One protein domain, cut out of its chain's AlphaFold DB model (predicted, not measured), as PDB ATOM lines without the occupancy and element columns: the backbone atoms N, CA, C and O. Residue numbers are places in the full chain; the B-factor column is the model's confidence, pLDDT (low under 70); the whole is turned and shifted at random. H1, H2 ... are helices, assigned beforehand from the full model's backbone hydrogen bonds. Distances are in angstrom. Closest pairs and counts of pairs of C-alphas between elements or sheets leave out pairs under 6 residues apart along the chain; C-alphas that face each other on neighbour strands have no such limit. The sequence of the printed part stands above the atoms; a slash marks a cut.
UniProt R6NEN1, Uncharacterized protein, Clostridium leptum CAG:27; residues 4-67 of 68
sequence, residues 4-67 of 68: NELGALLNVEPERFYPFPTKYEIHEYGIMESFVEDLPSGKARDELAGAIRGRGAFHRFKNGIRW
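What this domain is: This is residues 4 to 67 of the 68 residues of an uncharacterized protein of Clostridium leptum CAG:27 (UniProt R6NEN1). A small head of three helices, H2, H3 and H4, folds back and forth at one end, and a long arm without named elements, residues 13 to 27, leads away from it to the lone helix H1 at the other end. H2, the longest helix, forms a helical hairpin with H3, and H3 forms another with H4; the three centres make a triangle. The printed part has 64 residues with four named helices, H1 to H4 in order along the chain, and no named strand; the class is all helix. The whole is extended, with a radius of gyration of the C-alphas of 17.7 A, and a rod in outline, spanning 52 by 21 by 20 A.

How they stand to each other: Begin at H2, residues 28 to 38. It touches H3, residues 43 to 51, where the C-alphas of Val 36 and Arg 45, their closest, are 5.7 A apart; this hairpin runs opposite ways at a shallow tilt of 20 degrees. H3 touches H4, residues 57 to 65, closest at the C-alphas of Ala 51 and Phe 61, 5.1 A apart; this hairpin runs opposite ways at a shallow tilt of 19 degrees. H2 and H4 are close but not clearly touching: the C-alphas of Met 32 and Phe 61, their closest, are 7.9 A apart. H1, residues 4 to 12, is apart from H2, H3 and H4. In H1, H2, H3 and H4 every O i to N i+4 pair is within hydrogen-bond range.

Where its parts are: Find C-alpha 28 at (13.118, -15.173, 91.803); from there H2 runs 15.6 A to C-alpha 38. H3 covers 12.1 A and H4 12.2 A, ending at C-alpha 65, (22.182, -4.966, 85.525). Look back to C-alpha 4 at (-1.460, -23.578, 66.433), where H1 begins its 12.9 A.

The domain as a whole: The C-alphas farthest apart, of Val 12 and Gly 42, are 52.1 A apart. The link from H1 to H2 is long; the other two are tight. Residues 11 to 16 and 20 to 27 stand free. The printed part has no cut, its mean pLDDT is 92.5, and no printed residue is under 70.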
ATOM      1  N   ASN A   4      -0.467 -22.522  66.650       81.69
ATOM      2  CA  ASN A   4      -1.460 -23.578  66.433       81.69
ATOM      3  C   ASN A   4      -0.829 -24.980  66.304       81.69
ATOM      4  O   ASN A   4      -1.366 -25.947  66.834       81.69
ATOM      5  N   GLU A   5       0.323 -25.083  65.645       88.50
ATOM      6  CA  GLU A   5       1.079 -26.330  65.482       88.50
ATOM      7  C   GLU A   5       1.671 -26.794  66.826       88.50
ATOM      8  O   GLU A   5       1.674 -27.987  67.118       88.50
ATOM      9  N   LEU A   6       2.100 -25.855  67.680       86.81
ATOM     10  CA  LEU A   6       2.616 -26.163  69.020       86.81
ATOM     11  C   LEU A   6       1.521 -26.719  69.943       86.81
ATOM     12  O   LEU A   6       1.749 -27.694  70.653       86.81
ATOM     13  N   GLY A   7       0.318 -26.138  69.892       86.31
ATOM     14  CA  GLY A   7      -0.833 -26.630  70.652       86.31
ATOM     15  C   GLY A   7      -1.250 -28.048  70.251       86.31
ATOM     16  O   GLY A   7      -1.578 -28.859  71.112       86.31
ATOM     17  N   ALA A   8      -1.186 -28.377  68.958       90.25
ATOM     18  CA  ALA A   8      -1.443 -29.737  68.488       90.25
ATOM     19  C   ALA A   8      -0.406 -30.734  69.034       90.25
ATOM     20  O   ALA A   8      -0.778 -31.800  69.520       90.25
ATOM     21  N   LEU A   9       0.879 -30.369  69.021       91.56
ATOM     22  CA  LEU A   9       1.953 -31.220  69.539       91.56
ATOM     23  C   LEU A   9       1.886 -31.431  71.052       91.56
ATOM     24  O   LEU A   9       2.165 -32.534  71.501       91.56
ATOM     25  N   LEU A  10       1.470 -30.426  71.825       89.25
ATOM     26  CA  LEU A  10       1.269 -30.579  73.271       89.25
ATOM     27  C   LEU A  10       0.221 -31.648  73.612       89.25
ATOM     28  O   LEU A  10       0.340 -32.308  74.637       89.25
ATOM     29  N   ASN A  11      -0.787 -31.836  72.754       87.56
ATOM     30  CA  ASN A  11      -1.821 -32.851  72.961       87.56
ATOM     31  C   ASN A  11      -1.380 -34.252  72.510       87.56
ATOM     32  O   ASN A  11      -1.776 -35.236  73.126       87.56
ATOM     33  N   VAL A  12      -0.613 -34.349  71.419       93.50
ATOM     34  CA  VAL A  12      -0.204 -35.642  70.836       93.50
ATOM     35  C   VAL A  12       1.053 -36.200  71.511       93.50
ATOM     36  O   VAL A  12       1.159 -37.407  71.702       93.50
ATOM     37  N   GLU A  13       1.991 -35.334  71.898       93.06
ATOM     38  CA  GLU A  13       3.286 -35.702  72.485       93.06
ATOM     39  C   GLU A  13       3.589 -34.844  73.732       93.06
ATOM     40  O   GLU A  13       4.544 -34.062  73.728       93.06
ATOM     41  N   PRO A  14       2.799 -34.956  74.818       84.62
ATOM     42  CA  PRO A  14       2.975 -34.118  76.007       84.62
ATOM     43  C   PRO A  14       4.352 -34.297  76.664       84.62
ATOM     44  O   PRO A  14       4.966 -33.316  77.071       84.62
ATOM     45  N   GLU A  15       4.884 -35.522  76.673       91.81
ATOM     46  CA  GLU A  15       6.189 -35.875  77.267       91.81
ATOM     47  C   GLU A  15       7.385 -35.199  76.581       91.81
ATOM     48  O   GLU A  15       8.498 -35.172  77.106       91.81
ATOM     49  N   ARG A  16       7.180 -34.645  75.380       92.12
ATOM     50  CA  ARG A  16       8.217 -33.912  74.652       92.12
ATOM     51  C   ARG A  16       8.487 -32.531  75.257       92.12
ATOM     52  O   ARG A  16       9.509 -31.919  74.937       92.12
ATOM     53  N   PHE A  17       7.585 -32.024  76.094       90.19
ATOM     54  CA  PHE A  17       7.637 -30.667  76.619       90.19
ATOM     55  C   PHE A  17       7.684 -30.662  78.141       90.19
ATOM     56  O   PHE A  17       6.989 -31.420  78.811       90.19
ATOM     57  N   TYR A  18       8.462 -29.735  78.691       89.88
ATOM     58  CA  TYR A  18       8.359 -29.406  80.104       89.88
ATOM     59  C   TYR A  18       7.203 -28.426  80.323       89.88
ATOM     60  O   TYR A  18       7.050 -27.485  79.533       89.88
ATOM     61  N   PRO A  19       6.401 -28.605  81.389       87.44
ATOM     62  CA  PRO A  19       5.433 -27.594  81.774       87.44
ATOM     63  C   PRO A  19       6.166 -26.301  82.136       87.44
ATOM     64  O   PRO A  19       7.306 -26.316  82.609       87.44
ATOM     65  N   PHE A  20       5.500 -25.162  81.940       87.94
ATOM     66  CA  PHE A  20       6.004 -23.932  82.532       87.94
ATOM     67  C   PHE A  20       6.010 -24.072  84.055       87.94
ATOM     68  O   PHE A  20       5.051 -24.614  84.612       87.94
ATOM     69  N   PRO A  21       7.047 -23.551  84.725       91.44
ATOM     70  CA  PRO A  21       7.054 -23.512  86.170       91.44
ATOM     71  C   PRO A  21       5.861 -22.696  86.672       91.44
ATOM     72  O   PRO A  21       5.462 -21.674  86.104       91.44
ATOM     73  N   THR A  22       5.291 -23.158  87.769       90.06
ATOM     74  CA  THR A  22       4.321 -22.424  88.562       90.06
ATOM     75  C   THR A  22       4.979 -21.199  89.193       90.06
ATOM     76  O   THR A  22       6.194 -21.120  89.380       90.06
ATOM     77  N   LYS A  23       4.149 -20.245  89.626       85.00
ATOM     78  CA  LYS A  23       4.596 -19.030  90.331       85.00
ATOM     79  C   LYS A  23       5.351 -19.276  91.650       85.00
ATOM     80  O   LYS A  23       5.779 -18.310  92.271       85.00
ATOM     81  N   TYR A  24       5.448 -20.523  92.113       86.69
ATOM     82  CA  TYR A  24       6.115 -20.894  93.362       86.69
ATOM     83  C   TYR A  24       7.409 -21.691  93.147       86.69
ATOM     84  O   TYR A  24       8.183 -21.822  94.088       86.69
ATOM     85  N   GLU A  25       7.651 -22.207  91.938       91.50
ATOM     86  CA  GLU A  25       8.835 -23.023  91.628       91.50
ATOM     87  C   GLU A  25      10.067 -22.180  91.299       91.50
ATOM     88  O   GLU A  25      11.195 -22.623  91.499       91.50
ATOM     89  N   ILE A  26       9.871 -20.948  90.822       89.88
ATOM     90  CA  ILE A  26      10.974 -20.013  90.613       89.88
ATOM     91  C   ILE A  26      11.134 -19.157  91.866       89.88
ATOM     92  O   ILE A  26      10.314 -18.292  92.170       89.88
ATOM     93  N   HIS A  27      12.246 -19.346  92.569       90.62
ATOM     94  CA  HIS A  27      12.643 -18.504  93.692       90.62
ATOM     95  C   HIS A  27      13.331 -17.225  93.197       90.62
ATOM     96  O   HIS A  27      14.515 -17.014  93.442       90.62
ATOM     97  N   GLU A  28      12.588 -16.368  92.487       89.38
ATOM     98  CA  GLU A  28      13.118 -15.173  91.803       89.38
ATOM     99  C   GLU A  28      13.968 -14.292  92.723       89.38
ATOM    100  O   GLU A  28      15.054 -13.863  92.343       89.38
ATOM    101  N   TYR A  29      13.503 -14.064  93.956       91.75
ATOM    102  CA  TYR A  29      14.249 -13.281  94.938       91.75
ATOM    103  C   TYR A  29      15.580 -13.944  95.315       91.75
ATOM    104  O   TYR A  29      16.600 -13.267  95.349       91.75
ATOM    105  N   GLY A  30      15.581 -15.262  95.538       94.19
ATOM    106  CA  GLY A  30      16.798 -16.011  95.863       94.19
ATOM    107  C   GLY A  30      17.813 -15.980  94.720       94.19
ATOM    108  O   GLY A  30      18.990 -15.757  94.955       94.19
ATOM    109  N   ILE A  31      17.351 -16.090  93.469       94.38
ATOM    110  CA  ILE A  31      18.216 -15.954  92.284       94.38
ATOM    111  C   ILE A  31      18.881 -14.571  92.252       94.38
ATOM    112  O   ILE A  31      20.078 -14.464  91.991       94.38
ATOM    113  N   MET A  32      18.114 -13.508  92.511       95.31
ATOM    114  CA  MET A  32      18.642 -12.144  92.551       95.31
ATOM    115  C   MET A  32      19.643 -11.949  93.698       95.31
ATOM    116  O   MET A  32      20.658 -11.289  93.501       95.31
ATOM    117  N   GLU A  33      19.369 -12.513  94.875       96.88
ATOM    118  CA  GLU A  33      20.248 -12.445  96.046       96.88
ATOM    119  C   GLU A  33      21.576 -13.165  95.794       96.88
ATOM    120  O   GLU A  33      22.625 -12.526  95.873       96.88
ATOM    121  N   SER A  34      21.539 -14.433  95.368       97.62
ATOM    122  CA  SER A  34      22.746 -15.200  95.037       97.62
ATOM    123  C   SER A  34      23.569 -14.526  93.939       97.62
ATOM    124  O   SER A  34      24.782 -14.405  94.066       97.62
ATOM    125  N   PHE A  35      22.916 -13.986  92.901       95.94
ATOM    126  CA  PHE A  35      23.614 -13.230  91.861       95.94
ATOM    127  C   PHE A  35      24.389 -12.033  92.429       95.94
ATOM    128  O   PHE A  35      25.522 -11.789  92.030       95.94
ATOM    129  N   VAL A  36      23.789 -11.272  93.349       96.62
ATOM    130  CA  VAL A  36      24.455 -10.123  93.981       96.62
ATOM    131  C   VAL A  36      25.605 -10.568  94.885       96.62
ATOM    132  O   VAL A  36      26.635  -9.896  94.933       96.62
ATOM    133  N   GLU A  37      25.444 -11.677  95.605       97.19
ATOM    134  CA  GLU A  37      26.481 -12.229  96.482       97.19
ATOM    135  C   GLU A  37      27.716 -12.706  95.713       97.19
ATOM    136  O   GLU A  37      28.836 -12.469  96.176       97.19
ATOM    137  N   ASP A  38      27.507 -13.286  94.529       97.31
ATOM    138  CA  ASP A  38      28.557 -13.789  93.639       97.31
ATOM    139  C   ASP A  38      29.368 -12.671  92.957       97.31
ATOM    140  O   ASP A  38      30.454 -12.917  92.423       97.31
ATOM    141  N   LEU A  39      28.883 -11.423  92.974       96.12
ATOM    142  CA  LEU A  39      29.622 -10.298  92.404       96.12
ATOM    143  C   LEU A  39      30.871  -9.955  93.238       96.12
ATOM    144  O   LEU A  39      30.827  -9.947  94.479       96.12
ATOM    145  N   PRO A  40      31.983  -9.561  92.579       96.38
ATOM    146  CA  PRO A  40      33.122  -8.975  93.269       96.38
ATOM    147  C   PRO A  40      32.691  -7.788  94.134       96.38
ATOM    148  O   PRO A  40      31.794  -7.022  93.775       96.38
ATOM    149  N   SER A  41      33.358  -7.612  95.274       95.88
ATOM    150  CA  SER A  41      33.133  -6.452  96.135       95.88
ATOM    151  C   SER A  41      33.320  -5.152  95.351       95.88
ATOM    152  O   SER A  41      34.346  -4.972  94.691       95.88
ATOM    153  N   GLY A  42      32.361  -4.235  95.456       95.62
ATOM    154  CA  GLY A  42      32.442  -2.929  94.818       95.62
ATOM    155  C   GLY A  42      31.078  -2.343  94.487       95.62
ATOM    156  O   GLY A  42      30.031  -2.904  94.806       95.62
ATOM    157  N   LYS A  43      31.117  -1.214  93.776       95.25
ATOM    158  CA  LYS A  43      29.950  -0.376  93.480       95.25
ATOM    159  C   LYS A  43      28.771  -1.151  92.879       95.25
ATOM    160  O   LYS A  43      27.645  -0.960  93.317       95.25
ATOM    161  N   ALA A  44      29.026  -2.044  91.921       95.38
ATOM    162  CA  ALA A  44      27.969  -2.829  91.278       95.38
ATOM    163  C   ALA A  44      27.247  -3.759  92.269       95.38
ATOM    164  O   ALA A  44      26.019  -3.823  92.276       95.38
ATOM    165  N   ARG A  45      27.999  -4.437  93.148       97.06
ATOM    166  CA  ARG A  45      27.426  -5.289  94.194       97.06
ATOM    167  C   ARG A  45      26.589  -4.471  95.175       97.06
ATOM    168  O   ARG A  45      25.466  -4.863  95.477       97.06
ATOM    169  N   ASP A  46      27.101  -3.330  95.627       96.81
ATOM    170  CA  ASP A  46      26.410  -2.475  96.599       96.81
ATOM    171  C   ASP A  46      25.111  -1.881  96.029       96.81
ATOM    172  O   ASP A  46      24.063  -1.891  96.685       96.81
ATOM    173  N   GLU A  47      25.152  -1.401  94.784       95.81
ATOM    174  CA  GLU A  47      23.992  -0.821  94.103       95.81
ATOM    175  C   GLU A  47      22.912  -1.874  93.838       95.81
ATOM    176  O   GLU A  47      21.730  -1.635  94.118       95.81
ATOM    177  N   LEU A  48      23.298  -3.067  93.381       96.56
ATOM    178  CA  LEU A  48      22.349  -4.153  93.158       96.56
ATOM    179  C   LEU A  48      21.795  -4.715  94.476       96.56
ATOM    180  O   LEU A  48      20.589  -4.952  94.555       96.56
ATOM    181  N   ALA A  49      22.597  -4.816  95.541       96.81
ATOM    182  CA  ALA A  49      22.124  -5.203  96.877       96.81
ATOM    183  C   ALA A  49      21.059  -4.237  97.425       96.81
ATOM    184  O   ALA A  49      20.108  -4.648  98.095       96.81
ATOM    185  N   GLY A  50      21.187  -2.941  97.132       95.94
ATOM    186  CA  GLY A  50      20.142  -1.960  97.418       95.94
ATOM    187  C   GLY A  50      18.918  -2.126  96.512       95.94
ATOM    188  O   GLY A  50      17.776  -2.035  96.974       95.94
ATOM    189  N   ALA A  51      19.140  -2.402  95.225       96.50
ATOM    190  CA  ALA A  51      18.086  -2.495  94.222       96.50
ATOM    191  C   ALA A  51      17.079  -3.614  94.512       96.50
ATOM    192  O   ALA A  51      15.885  -3.393  94.287       96.50
ATOM    193  N   ILE A  52      17.513  -4.752  95.066       96.38
ATOM    194  CA  ILE A  52      16.652  -5.918  95.330       96.38
ATOM    195  C   ILE A  52      15.686  -5.753  96.520       96.38
ATOM    196  O   ILE A  52      14.893  -6.648  96.795       96.38
ATOM    197  N   ARG A  53      15.687  -4.612  97.221       94.56
ATOM    198  CA  ARG A  53      14.886  -4.428  98.447       94.56
ATOM    199  C   ARG A  53      13.523  -3.775  98.208       94.56
ATOM    200  O   ARG A  53      13.417  -2.716  97.599       94.56
ATOM    201  N   GLY A  54      12.461  -4.333  98.784       93.12
ATOM    202  CA  GLY A  54      11.138  -3.695  98.829       93.12
ATOM    203  C   GLY A  54      10.390  -3.639  97.488       93.12
ATOM    204  O   GLY A  54      10.713  -4.328  96.520       93.12
ATOM    205  N   ARG A  55       9.332  -2.819  97.425       94.62
ATOM    206  CA  ARG A  55       8.447  -2.751  96.249       94.62
ATOM    207  C   ARG A  55       9.219  -2.286  95.010       94.62
ATOM    208  O   ARG A  55       9.958  -1.303  95.059       94.62
ATOM    209  N   GLY A  56       9.027  -2.988  93.895       94.50
ATOM    210  CA  GLY A  56       9.708  -2.697  92.630       94.50
ATOM    211  C   GLY A  56      11.145  -3.220  92.540       94.50
ATOM    212  O   GLY A  56      11.845  -2.855  91.596       94.50
ATOM    213  N   ALA A  57      11.573  -4.073  93.480       95.06
ATOM    214  CA  ALA A  57      12.900  -4.687  93.506       95.06
ATOM    215  C   ALA A  57      13.316  -5.300  92.165       95.06
ATOM    216  O   ALA A  57      14.355  -4.946  91.616       95.06
ATOM    217  N   PHE A  58      12.458  -6.147  91.593       92.69
ATOM    218  CA  PHE A  58      12.727  -6.818  90.323       92.69
ATOM    219  C   PHE A  58      13.005  -5.831  89.178       92.69
ATOM    220  O   PHE A  58      13.965  -5.984  88.425       92.69
ATOM    221  N   HIS A  59      12.200  -4.766  89.069       94.75
ATOM    222  CA  HIS A  59      12.376  -3.751  88.029       94.75
ATOM    223  C   HIS A  59      13.688  -2.977  88.200       94.75
ATOM    224  O   HIS A  59      14.426  -2.801  87.231       94.75
ATOM    225  N   ARG A  60      14.008  -2.537  89.426       95.69
ATOM    226  CA  ARG A  60      15.257  -1.808  89.693       95.69
ATOM    227  C   ARG A  60      16.484  -2.679  89.481       95.69
ATOM    228  O   ARG A  60      17.429  -2.210  88.863       95.69
ATOM    229  N   PHE A  61      16.449  -3.928  89.934       95.62
ATOM    230  CA  PHE A  61      17.523  -4.889  89.707       95.62
ATOM    231  C   PHE A  61      17.775  -5.110  88.213       95.62
ATOM    232  O   PHE A  61      18.894  -4.930  87.743       95.62
ATOM    233  N   LYS A  62      16.714  -5.384  87.440       93.81
ATOM    234  CA  LYS A  62      16.802  -5.538  85.982       93.81
ATOM    235  C   LYS A  62      17.375  -4.297  85.299       93.81
ATOM    236  O   LYS A  62      18.142  -4.430  84.351       93.81
ATOM    237  N   ASN A  63      16.991  -3.102  85.746       94.75
ATOM    238  CA  ASN A  63      17.554  -1.865  85.214       94.75
ATOM    239  C   ASN A  63      19.026  -1.711  85.607       94.75
ATOM    240  O   ASN A  63      19.822  -1.376  84.743       94.75
ATOM    241  N   GLY A  64      19.387  -1.990  86.861       92.69
ATOM    242  CA  GLY A  64      20.755  -1.895  87.371       92.69
ATOM    243  C   GLY A  64      21.732  -2.791  86.614       92.69
ATOM    244  O   GLY A  64      22.778  -2.314  86.196       92.69
ATOM    245  N   ILE A  65      21.352  -4.042  86.322       91.56
ATOM    246  CA  ILE A  65      22.182  -4.966  85.525       91.56
ATOM    247  C   ILE A  65      22.523  -4.397  84.141       91.56
ATOM    248  O   ILE A  65      23.560  -4.719  83.584       91.56
ATOM    249  N   ARG A  66      21.676  -3.551  83.544       86.81
ATOM    250  CA  ARG A  66      21.965  -2.990  82.210       86.81
ATOM    251  C   ARG A  66      23.061  -1.922  82.229       86.81
ATOM    252  O   ARG A  66      23.517  -1.539  81.156       86.81
ATOM    253  N   TRP A  67      23.427  -1.419  83.405       80.31
ATOM    254  CA  TRP A  67      24.363  -0.307  83.587       80.31
ATOM    255  C   TRP A  67      25.676  -0.716  84.273       80.31
ATOM    256  O   TRP A  67      26.554   0.134  84.428       80.31
TER     257      TRP A  67